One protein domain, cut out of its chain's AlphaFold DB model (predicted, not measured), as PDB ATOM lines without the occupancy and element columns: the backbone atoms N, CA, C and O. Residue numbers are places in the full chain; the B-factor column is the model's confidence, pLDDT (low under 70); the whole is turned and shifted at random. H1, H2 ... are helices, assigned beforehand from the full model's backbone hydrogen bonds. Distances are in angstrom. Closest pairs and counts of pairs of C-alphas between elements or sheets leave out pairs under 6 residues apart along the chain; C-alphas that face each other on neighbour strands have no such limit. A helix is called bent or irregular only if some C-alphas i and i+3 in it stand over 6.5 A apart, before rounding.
ATOM      1  N   ASN A 115     -35.240  40.850  36.608       81.44
ATOM      2  CA  ASN A 115     -36.525  41.301  36.087       81.44
ATOM      3  C   ASN A 115     -36.642  42.834  36.049       81.44
ATOM      4  O   ASN A 115     -37.092  43.381  35.044       81.44
ATOM      5  N   ALA A 116     -36.206  43.530  37.105       81.12
ATOM      6  CA  ALA A 116     -36.214  44.994  37.142       81.12
ATOM      7  C   ALA A 116     -35.368  45.580  36.001       81.12
ATOM      8  O   ALA A 116     -35.799  46.491  35.296       81.12
ATOM      9  N   TYR A 117     -34.204  44.984  35.756       78.69
ATOM     10  CA  TYR A 117     -33.351  45.361  34.640       78.69
ATOM     11  C   TYR A 117     -33.935  45.050  33.270       78.69
ATOM     12  O   TYR A 117     -33.822  45.868  32.360       78.69
ATOM     13  N   ARG A 118     -34.578  43.889  33.115       79.38
ATOM     14  CA  ARG A 118     -35.265  43.540  31.871       79.38
ATOM     15  C   ARG A 118     -36.314  44.594  31.526       79.38
ATOM     16  O   ARG A 118     -36.350  45.053  30.390       79.38
ATOM     17  N   ILE A 119     -37.111  45.012  32.511       80.44
ATOM     18  CA  ILE A 119     -38.115  46.071  32.349       80.44
ATOM     19  C   ILE A 119     -37.438  47.405  31.997       80.44
ATOM     20  O   ILE A 119     -37.809  48.017  30.997       80.44
ATOM     21  N   LYS A 120     -36.413  47.827  32.760       76.69
ATOM     22  CA  LYS A 120     -35.651  49.068  32.504       76.69
ATOM     23  C   LYS A 120     -35.078  49.104  31.088       76.69
ATOM     24  O   LYS A 120     -35.189  50.107  30.400       76.69
ATOM     25  N   TRP A 121     -34.473  48.020  30.620       76.44
ATOM     26  CA  TRP A 121     -33.842  48.020  29.303       76.44
ATOM     27  C   TRP A 121     -34.858  47.891  28.165       76.44
ATOM     28  O   TRP A 121     -34.628  48.451  27.102       76.44
ATOM     29  N   GLN A 122     -36.012  47.251  28.375       70.81
ATOM     30  CA  GLN A 122     -37.089  47.219  27.373       70.81
ATOM     31  C   GLN A 122     -37.663  48.607  27.047       70.81
ATOM     32  O   GLN A 122     -38.169  48.806  25.940       70.81
ATOM     33  N   ILE A 123     -37.586  49.553  27.990       72.31
ATOM     34  CA  ILE A 123     -38.026  50.943  27.796       72.31
ATOM     35  C   ILE A 123     -36.907  51.866  27.276       72.31
ATOM     36  O   ILE A 123     -37.196  52.978  26.836       72.31
ATOM     37  N   GLU A 124     -35.644  51.424  27.295       70.12
ATOM     38  CA  GLU A 124     -34.508  52.164  26.731       70.12
ATOM     39  C   GLU A 124     -34.474  52.101  25.185       70.12
ATOM     40  O   GLU A 124     -35.239  51.395  24.523       70.12
ATOM     41  N   TYR A 125     -33.576  52.881  24.569       60.50
ATOM     42  CA  TYR A 125     -33.439  52.970  23.113       60.50
ATOM     43  C   TYR A 125     -33.164  51.605  22.453       60.50
ATOM     44  O   TYR A 125     -32.199  50.913  22.777       60.50
ATOM     45  N   LYS A 126     -33.959  51.267  21.432       65.75
ATOM     46  CA  LYS A 126     -33.807  50.029  20.651       65.75
ATOM     47  C   LYS A 126     -32.542  50.063  19.777       65.75
ATOM     48  O   LYS A 126     -32.296  51.043  19.076       65.75
ATOM     49  N   GLY A 127     -31.757  48.979  19.774       69.38
ATOM     50  CA  GLY A 127     -30.568  48.821  18.918       69.38
ATOM     51  C   GLY A 127     -29.756  47.552  19.209       69.38
ATOM     52  O   GLY A 127     -30.094  46.791  20.106       69.38
ATOM     53  N   ARG A 128     -28.647  47.316  18.489       71.12
ATOM     54  CA  ARG A 128     -27.801  46.110  18.669       71.12
ATOM     55  C   ARG A 128     -27.330  45.910  20.118       71.12
ATOM     56  O   ARG A 128     -27.402  44.805  20.635       71.12
ATOM     57  N   ARG A 129     -26.951  47.000  20.796       74.88
ATOM     58  CA  ARG A 129     -26.556  46.983  22.218       74.88
ATOM     59  C   ARG A 129     -27.679  46.522  23.155       74.88
ATOM     60  O   ARG A 129     -27.392  46.021  24.232       74.88
ATOM     61  N   GLN A 130     -28.937  46.696  22.753       80.31
ATOM     62  CA  GLN A 130     -30.100  46.258  23.519       80.31
ATOM     63  C   GLN A 130     -30.270  44.734  23.453       80.31
ATOM     64  O   GLN A 130     -30.550  44.108  24.469       80.31
ATOM     65  N   ALA A 131     -30.008  44.122  22.294       83.88
ATOM     66  CA  ALA A 131     -30.012  42.665  22.163       83.88
ATOM     67  C   ALA A 131     -28.905  42.015  23.011       83.88
ATOM     68  O   ALA A 131     -29.149  41.006  23.669       83.88
ATOM     69  N   ASP A 132     -27.711  42.616  23.050       87.75
ATOM     70  CA  ASP A 132     -26.610  42.110  23.877       87.75
ATOM     71  C   ASP A 132     -26.940  42.196  25.377       87.75
ATOM     72  O   ASP A 132     -26.740  41.223  26.106       87.75
ATOM     73  N   LYS A 133     -27.535  43.316  25.818       87.12
ATOM     74  CA  LYS A 133     -28.081  43.499  27.174       87.12
ATOM     75  C   LYS A 133     -29.097  42.414  27.541       87.12
ATOM     76  O   LYS A 133     -28.966  41.761  28.576       87.12
ATOM     77  N   GLU A 134     -30.104  42.216  26.693       86.12
ATOM     78  CA  GLU A 134     -31.172  41.230  26.907       86.12
ATOM     79  C   GLU A 134     -30.635  39.799  26.948       86.12
ATOM     80  O   GLU A 134     -31.045  38.993  27.784       86.12
ATOM     81  N   ARG A 135     -29.672  39.484  26.081       88.62
ATOM     82  CA  ARG A 135     -29.031  38.173  26.067       88.62
ATOM     83  C   ARG A 135     -28.198  37.946  27.322       88.62
ATOM     84  O   ARG A 135     -28.315  36.901  27.957       88.62
ATOM     85  N   TRP A 136     -27.388  38.928  27.705       90.38
ATOM     86  CA  TRP A 136     -26.553  38.839  28.897       90.38
ATOM     87  C   TRP A 136     -27.397  38.654  30.164       90.38
ATOM     88  O   TRP A 136     -27.090  37.793  30.992       90.38
ATOM     89  N   ILE A 137     -28.508  39.386  30.290       87.88
ATOM     90  CA  ILE A 137     -29.379  39.259  31.461       87.88
ATOM     91  C   ILE A 137     -30.216  37.987  31.486       87.88
ATOM     92  O   ILE A 137     -30.640  37.565  32.555       87.88
ATOM     93  N   ALA A 138     -30.475  37.370  30.337       86.50
ATOM     94  CA  ALA A 138     -31.154  36.082  30.285       86.50
ATOM     95  C   ALA A 138     -30.199  34.916  30.586       86.50
ATOM     96  O   ALA A 138     -30.602  33.936  31.211       86.50
ATOM     97  N   GLU A 139     -28.942  35.009  30.139       89.69
ATOM     98  CA  GLU A 139     -28.013  33.875  30.130       89.69
ATOM     99  C   GLU A 139     -26.951  33.894  31.240       89.69
ATOM    100  O   GLU A 139     -26.436  32.831  31.591       89.69
ATOM    101  N   ILE A 140     -26.587  35.067  31.768       89.06
ATOM    102  CA  ILE A 140     -25.485  35.219  32.733       89.06
ATOM    103  C   ILE A 140     -25.995  35.775  34.061       89.06
ATOM    104  O   ILE A 140     -25.880  35.104  35.082       89.06
ATOM    105  N   TYR A 141     -26.583  36.974  34.057       86.75
ATOM    106  CA  TYR A 141     -26.898  37.713  35.289       86.75
ATOM    107  C   TYR A 141     -27.668  36.933  36.373       86.75
ATOM    108  O   TYR A 141     -27.249  36.985  37.526       86.75
ATOM    109  N   PRO A 142     -28.745  36.177  36.064       83.50
ATOM    110  CA  PRO A 142     -29.560  35.509  37.080       83.50
ATOM    111  C   PRO A 142     -28.840  34.336  37.749       83.50
ATOM    112  O   PRO A 142     -29.273  33.866  38.795       83.50
ATOM    113  N   TYR A 143     -27.775  33.843  37.116       85.44
ATOM    114  CA  TYR A 143     -27.047  32.648  37.524       85.44
ATOM    115  C   TYR A 143     -25.626  32.962  37.985       85.44
ATOM    116  O   TYR A 143     -24.917  32.048  38.396       85.44
ATOM    117  N   PHE A 144     -25.202  34.225  37.886       84.56
ATOM    118  CA  PHE A 144     -23.837  34.626  38.167       84.56
ATOM    119  C   PHE A 144     -23.455  34.288  39.612       84.56
ATOM    120  O   PHE A 144     -24.110  34.715  40.561       84.56
ATOM    121  N   ASP A 145     -22.362  33.544  39.760       84.25
ATOM    122  CA  ASP A 145     -21.809  33.108  41.038       84.25
ATOM    123  C   ASP A 145     -20.322  33.469  41.087       84.25
ATOM    124  O   ASP A 145     -19.536  33.032  40.244       84.25
ATOM    125  N   LEU A 146     -19.945  34.247  42.102       82.75
ATOM    126  CA  LEU A 146     -18.567  34.677  42.351       82.75
ATOM    127  C   LEU A 146     -17.624  33.512  42.671       82.75
ATOM    128  O   LEU A 146     -16.410  33.646  42.548       82.75
ATOM    129  N   LYS A 147     -18.152  32.353  43.078       86.44
ATOM    130  CA  LYS A 147     -17.330  31.157  43.311       86.44
ATOM    131  C   LYS A 147     -16.798  30.540  42.019       86.44
ATOM    132  O   LYS A 147     -15.838  29.779  42.081       86.44
ATOM    133  N   ASP A 148     -17.405  30.860  40.878       88.38
ATOM    134  CA  ASP A 148     -17.078  30.283  39.572       88.38
ATOM    135  C   ASP A 148     -16.973  31.379  38.496       88.38
ATOM    136  O   ASP A 148     -17.562  31.295  37.417       88.38
ATOM    137  N   GLU A 149     -16.238  32.458  38.799       87.75
ATOM    138  CA  GLU A 149     -16.054  33.586  37.872       87.75
ATOM    139  C   GLU A 149     -15.520  33.138  36.502       87.75
ATOM    140  O   GLU A 149     -16.001  33.616  35.477       87.75
ATOM    141  N   ASP A 150     -14.584  32.184  36.455       91.06
ATOM    142  CA  ASP A 150     -13.962  31.729  35.202       91.06
ATOM    143  C   ASP A 150     -14.972  31.096  34.236       91.06
ATOM    144  O   ASP A 150     -14.911  31.342  33.024       91.06
ATOM    145  N   ARG A 151     -15.951  30.340  34.750       93.06
ATOM    146  CA  ARG A 151     -17.060  29.828  33.938       93.06
ATOM    147  C   ARG A 151     -17.847  30.968  33.301       93.06
ATOM    148  O   ARG A 151     -18.216  30.872  32.125       93.06
ATOM    149  N   TRP A 152     -18.111  32.036  34.051       89.75
ATOM    150  CA  TRP A 152     -18.859  33.190  33.551       89.75
ATOM    151  C   TRP A 152     -18.051  34.008  32.551       89.75
ATOM    152  O   TRP A 152     -18.609  34.405  31.528       89.75
ATOM    153  N   LEU A 153     -16.743  34.174  32.765       91.94
ATOM    154  CA  LEU A 153     -15.843  34.791  31.786       91.94
ATOM    155  C   LEU A 153     -15.848  34.031  30.463       91.94
ATOM    156  O   LEU A 153     -15.961  34.638  29.398       91.94
ATOM    157  N   GLU A 154     -15.767  32.701  30.516       93.69
ATOM    158  CA  GLU A 154     -15.802  31.874  29.314       93.69
ATOM    159  C   GLU A 154     -17.173  31.923  28.632       93.69
ATOM    160  O   GLU A 154     -17.250  32.020  27.403       93.69
ATOM    161  N   ARG A 155     -18.268  31.910  29.405       92.81
ATOM    162  CA  ARG A 155     -19.615  32.089  28.848       92.81
ATOM    163  C   ARG A 155     -19.719  33.433  28.137       92.81
ATOM    164  O   ARG A 155     -20.147  33.468  26.987       92.81
ATOM    165  N   ASN A 156     -19.277  34.510  28.775       92.44
ATOM    166  CA  ASN A 156     -19.344  35.849  28.210       92.44
ATOM    167  C   ASN A 156     -18.461  35.985  26.956       92.44
ATOM    168  O   ASN A 156     -18.901  36.536  25.945       92.44
ATOM    169  N   ARG A 157     -17.274  35.362  26.954       93.44
ATOM    170  CA  ARG A 157     -16.397  35.269  25.776       93.44
ATOM    171  C   ARG A 157     -17.077  34.565  24.606       93.44
ATOM    172  O   ARG A 157     -16.973  35.036  23.480       93.44
ATOM    173  N   ARG A 158     -17.804  33.472  24.851       93.50
ATOM    174  CA  ARG A 158     -18.549  32.757  23.798       93.50
ATOM    175  C   ARG A 158     -19.717  33.566  23.241       93.50
ATOM    176  O   ARG A 158     -20.014  33.446  22.058       93.50
ATOM    177  N   LEU A 159     -20.391  34.349  24.082       91.56
ATOM    178  CA  LEU A 159     -21.559  35.127  23.668       91.56
ATOM    179  C   LEU A 159     -21.177  36.425  22.942       91.56
ATOM    180  O   LEU A 159     -21.827  36.760  21.952       91.56
ATOM    181  N   PHE A 160     -20.137  37.126  23.410       91.50
ATOM    182  CA  PHE A 160     -19.815  38.497  22.976       91.50
ATOM    183  C   PHE A 160     -18.371  38.690  22.493       91.50
ATOM    184  O   PHE A 160     -18.019  39.777  22.046       91.50
ATOM    185  N   GLY A 161     -17.517  37.665  22.571       90.81
ATOM    186  CA  GLY A 161     -16.108  37.754  22.167       90.81
ATOM    187  C   GLY A 161     -15.204  38.488  23.162       90.81
ATOM    188  O   GLY A 161     -14.064  38.798  22.828       90.81
ATOM    189  N   ILE A 162     -15.684  38.770  24.378       89.25
ATOM    190  CA  ILE A 162     -14.980  39.584  25.379       89.25
ATOM    191  C   ILE A 162     -14.643  38.734  26.606       89.25
ATOM    192  O   ILE A 162     -15.500  38.034  27.142       89.25
ATOM    193  N   ARG A 163     -13.400  38.831  27.090       89.56
ATOM    194  CA  ARG A 163     -12.974  38.241  28.369       89.56
ATOM    195  C   ARG A 163     -13.196  39.242  29.509       89.56
ATOM    196  O   ARG A 163     -12.272  39.915  29.948       89.56
ATOM    197  N   SER A 164     -14.447  39.359  29.928       89.44
ATOM    198  CA  SER A 164     -14.918  40.203  31.032       89.44
ATOM    199  C   SER A 164     -16.190  39.570  31.606       89.44
ATOM    200  O   SER A 164     -16.844  38.828  30.872       89.44
ATOM    201  N   PRO A 165     -16.598  39.838  32.858       87.88
ATOM    202  CA  PRO A 165     -17.918  39.457  33.364       87.88
ATOM    203  C   PRO A 165     -19.050  40.230  32.666       87.88
ATOM    204  O   PRO A 165     -20.201  39.795  32.670       87.88
ATOM    205  N   TRP A 166     -18.725  41.367  32.043       88.12
ATOM    206  CA  TRP A 166     -19.676  42.268  31.400       88.12
ATOM    207  C   TRP A 166     -19.591  42.228  29.872       88.12
ATOM    208  O   TRP A 166     -18.520  42.053  29.295       88.12
ATOM    209  N   PHE A 167     -20.728  42.377  29.191       86.19
ATOM    210  CA  PHE A 167     -20.847  42.213  27.732       86.19
ATOM    211  C   PHE A 167     -20.275  43.381  26.904       86.19
ATOM    212  O   PHE A 167     -20.285  43.321  25.677       86.19
ATOM    213  N   ASN A 168     -19.815  44.463  27.540       83.06
ATOM    214  CA  ASN A 168     -19.321  45.669  26.870       83.06
ATOM    215  C   ASN A 168     -17.878  45.988  27.292       83.06
ATOM    216  O   ASN A 168     -17.540  45.909  28.471       83.06
ATOM    217  N   THR A 169     -17.057  46.432  26.340       81.06
ATOM    218  CA  THR A 169     -15.663  46.863  26.542       81.06
ATOM    219  C   THR A 169     -15.520  48.235  27.202       81.06
ATOM    220  O   THR A 169     -14.406  48.643  27.499       81.06
ATOM    221  N   GLY A 170     -16.619  48.963  27.424       83.00
ATOM    222  CA  GLY A 170     -16.612  50.212  28.205       83.00
ATOM    223  C   GLY A 170     -16.264  50.020  29.687       83.00
ATOM    224  O   GLY A 170     -16.008  50.995  30.382       83.00
ATOM    225  N   PHE A 171     -16.232  48.770  30.151       87.75
ATOM    226  CA  PHE A 171     -15.894  48.395  31.515       87.75
ATOM    227  C   PHE A 171     -14.597  47.590  31.500       87.75
ATOM    228  O   PHE A 171     -14.474  46.593  30.785       87.75
ATOM    229  N   THR A 172     -13.635  48.031  32.297       91.19
ATOM    230  CA  THR A 172     -12.295  47.466  32.385       91.19
ATOM    231  C   THR A 172     -12.232  46.493  33.565       91.19
ATOM    232  O   THR A 172     -12.401  46.927  34.709       91.19
ATOM    233  N   PRO A 173     -12.009  45.190  33.317       91.94
ATOM    234  CA  PRO A 173     -11.777  44.206  34.369       91.94
ATOM    235  C   PRO A 173     -10.346  44.294  34.926       91.94
ATOM    236  O   PRO A 173      -9.561  45.165  34.538       91.94
ATOM    237  N   ASP A 174     -10.000  43.413  35.863       91.94
ATOM    238  CA  ASP A 174      -8.621  43.240  36.324       91.94
ATOM    239  C   ASP A 174      -7.709  42.648  35.226       91.94
ATOM    240  O   ASP A 174      -8.146  42.323  34.117       91.94
ATOM    241  N   ALA A 175      -6.422  42.467  35.539       90.81
ATOM    242  CA  ALA A 175      -5.438  41.921  34.599       90.81
ATOM    243  C   ALA A 175      -5.768  40.500  34.081       90.81
ATOM    244  O   ALA A 175      -5.243  40.085  33.048       90.81
ATOM    245  N   ASN A 176      -6.639  39.754  34.768       90.38
ATOM    246  CA  ASN A 176      -7.079  38.408  34.395       90.38
ATOM    247  C   ASN A 176      -8.457  38.391  33.713       90.38
ATOM    248  O   ASN A 176      -8.949  37.316  33.341       90.38
ATOM    249  N   GLY A 177      -9.072  39.559  33.528       90.19
ATOM    250  CA  GLY A 177     -10.427  39.692  33.014       90.19
ATOM    251  C   GLY A 177     -11.514  39.496  34.073       90.19
ATOM    252  O   GLY A 177     -12.660  39.330  33.681       90.19
ATOM    253  N   ARG A 178     -11.184  39.498  35.371       92.31
ATOM    254  CA  ARG A 178     -12.094  39.285  36.514       92.31
ATOM    255  C   ARG A 178     -12.559  40.598  37.150       92.31
ATOM    256  O   ARG A 178     -12.129  41.685  36.754       92.31
ATOM    257  N   LEU A 179     -13.463  40.495  38.125       91.56
ATOM    258  CA  LEU A 179     -13.881  41.641  38.934       91.56
ATOM    259  C   LEU A 179     -12.765  42.055  39.911       91.56
ATOM    260  O   LEU A 179     -12.081  41.213  40.490       91.56
ATOM    261  N   TYR A 180     -12.627  43.358  40.154       92.44
ATOM    262  CA  TYR A 180     -11.829  43.865  41.271       92.44
ATOM    263  C   TYR A 180     -12.545  43.589  42.590       92.44
ATOM    264  O   TYR A 180     -13.773  43.588  42.628       92.44
ATOM    265  N   LYS A 181     -11.788  43.418  43.677       92.06
ATOM    266  CA  LYS A 181     -12.324  43.340  45.043       92.06
ATOM    267  C   LYS A 181     -12.270  44.708  45.714       92.06
ATOM    268  O   LYS A 181     -11.300  45.439  45.535       92.06
ATOM    269  N   TYR A 182     -13.296  45.025  46.493       91.19
ATOM    270  CA  TYR A 182     -13.414  46.251  47.267       91.19
ATOM    271  C   TYR A 182     -13.643  45.928  48.743       91.19
ATOM    272  O   TYR A 182     -14.592  45.226  49.094       91.19
TER     273      TYR A 182
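AT A GLANCE: This is residues 115 to 182 of the 205 residues of an uncharacterized protein of marine sediment metagenome (UniProt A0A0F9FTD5). A helical hairpin of H1 and H2 makes one end of this domain; H3 stands beyond H2, and a long unnamed stretch, residues 161 to 182, begins by folding back along H3. The turn of the hairpin, residues 123 to 128, sticks out. The printed part has 68 residues with three named helices, in the order H1, H2, H3, and no named strand: its class is all helix. The whole is compact, with a radius of gyration of the C-alphas of 12.3 A and spans of 33 by 25 by 20 A.

IN THESE COORDINATES: Find C-alpha 115 at (-36.525, 41.301, 36.087); from there H1 runs through residues 115 to 123. H2 holds residues 128 to 139 and measures 16.8 A from first to last C-alpha. H3, residues 146 to 160, is the longest at 19.8 A and ends at C-alpha 160, (-19.815, 38.497, 22.976). Look at its start: H3 is irregular, with C-alphas 147 and 150 lying 8.8 A apart.

HOW THE PARTS SIT: H1 and H2 form a helical hairpin: they touch, at a shallow tilt of 14 degrees, opposite ways. Their closest C-alphas are those of Arg 118 and Glu 134, 6.8 A apart. H2 and H3 are close but not clearly touching; look at Asp 132 and Phe 160, whose C-alphas, the closest, are 7.7 A apart. These two run opposite ways at a tilt of 37 degrees, only just steep. H1 and H3 are apart. In H1 and H2 every O i to N i+4 pair is within hydrogen-bond range; in H3, 9 of 11 are.

THE WHOLE: The farthest C-alphas, those of Ile 123 and Ala 175, are 34.5 A apart. The printed part has no cut. The link from H1 to H2 is tight, that from H2 to H3 short. The mean pLDDT of the printed part is 85.5; look for values under 70 at residues 125 to 127.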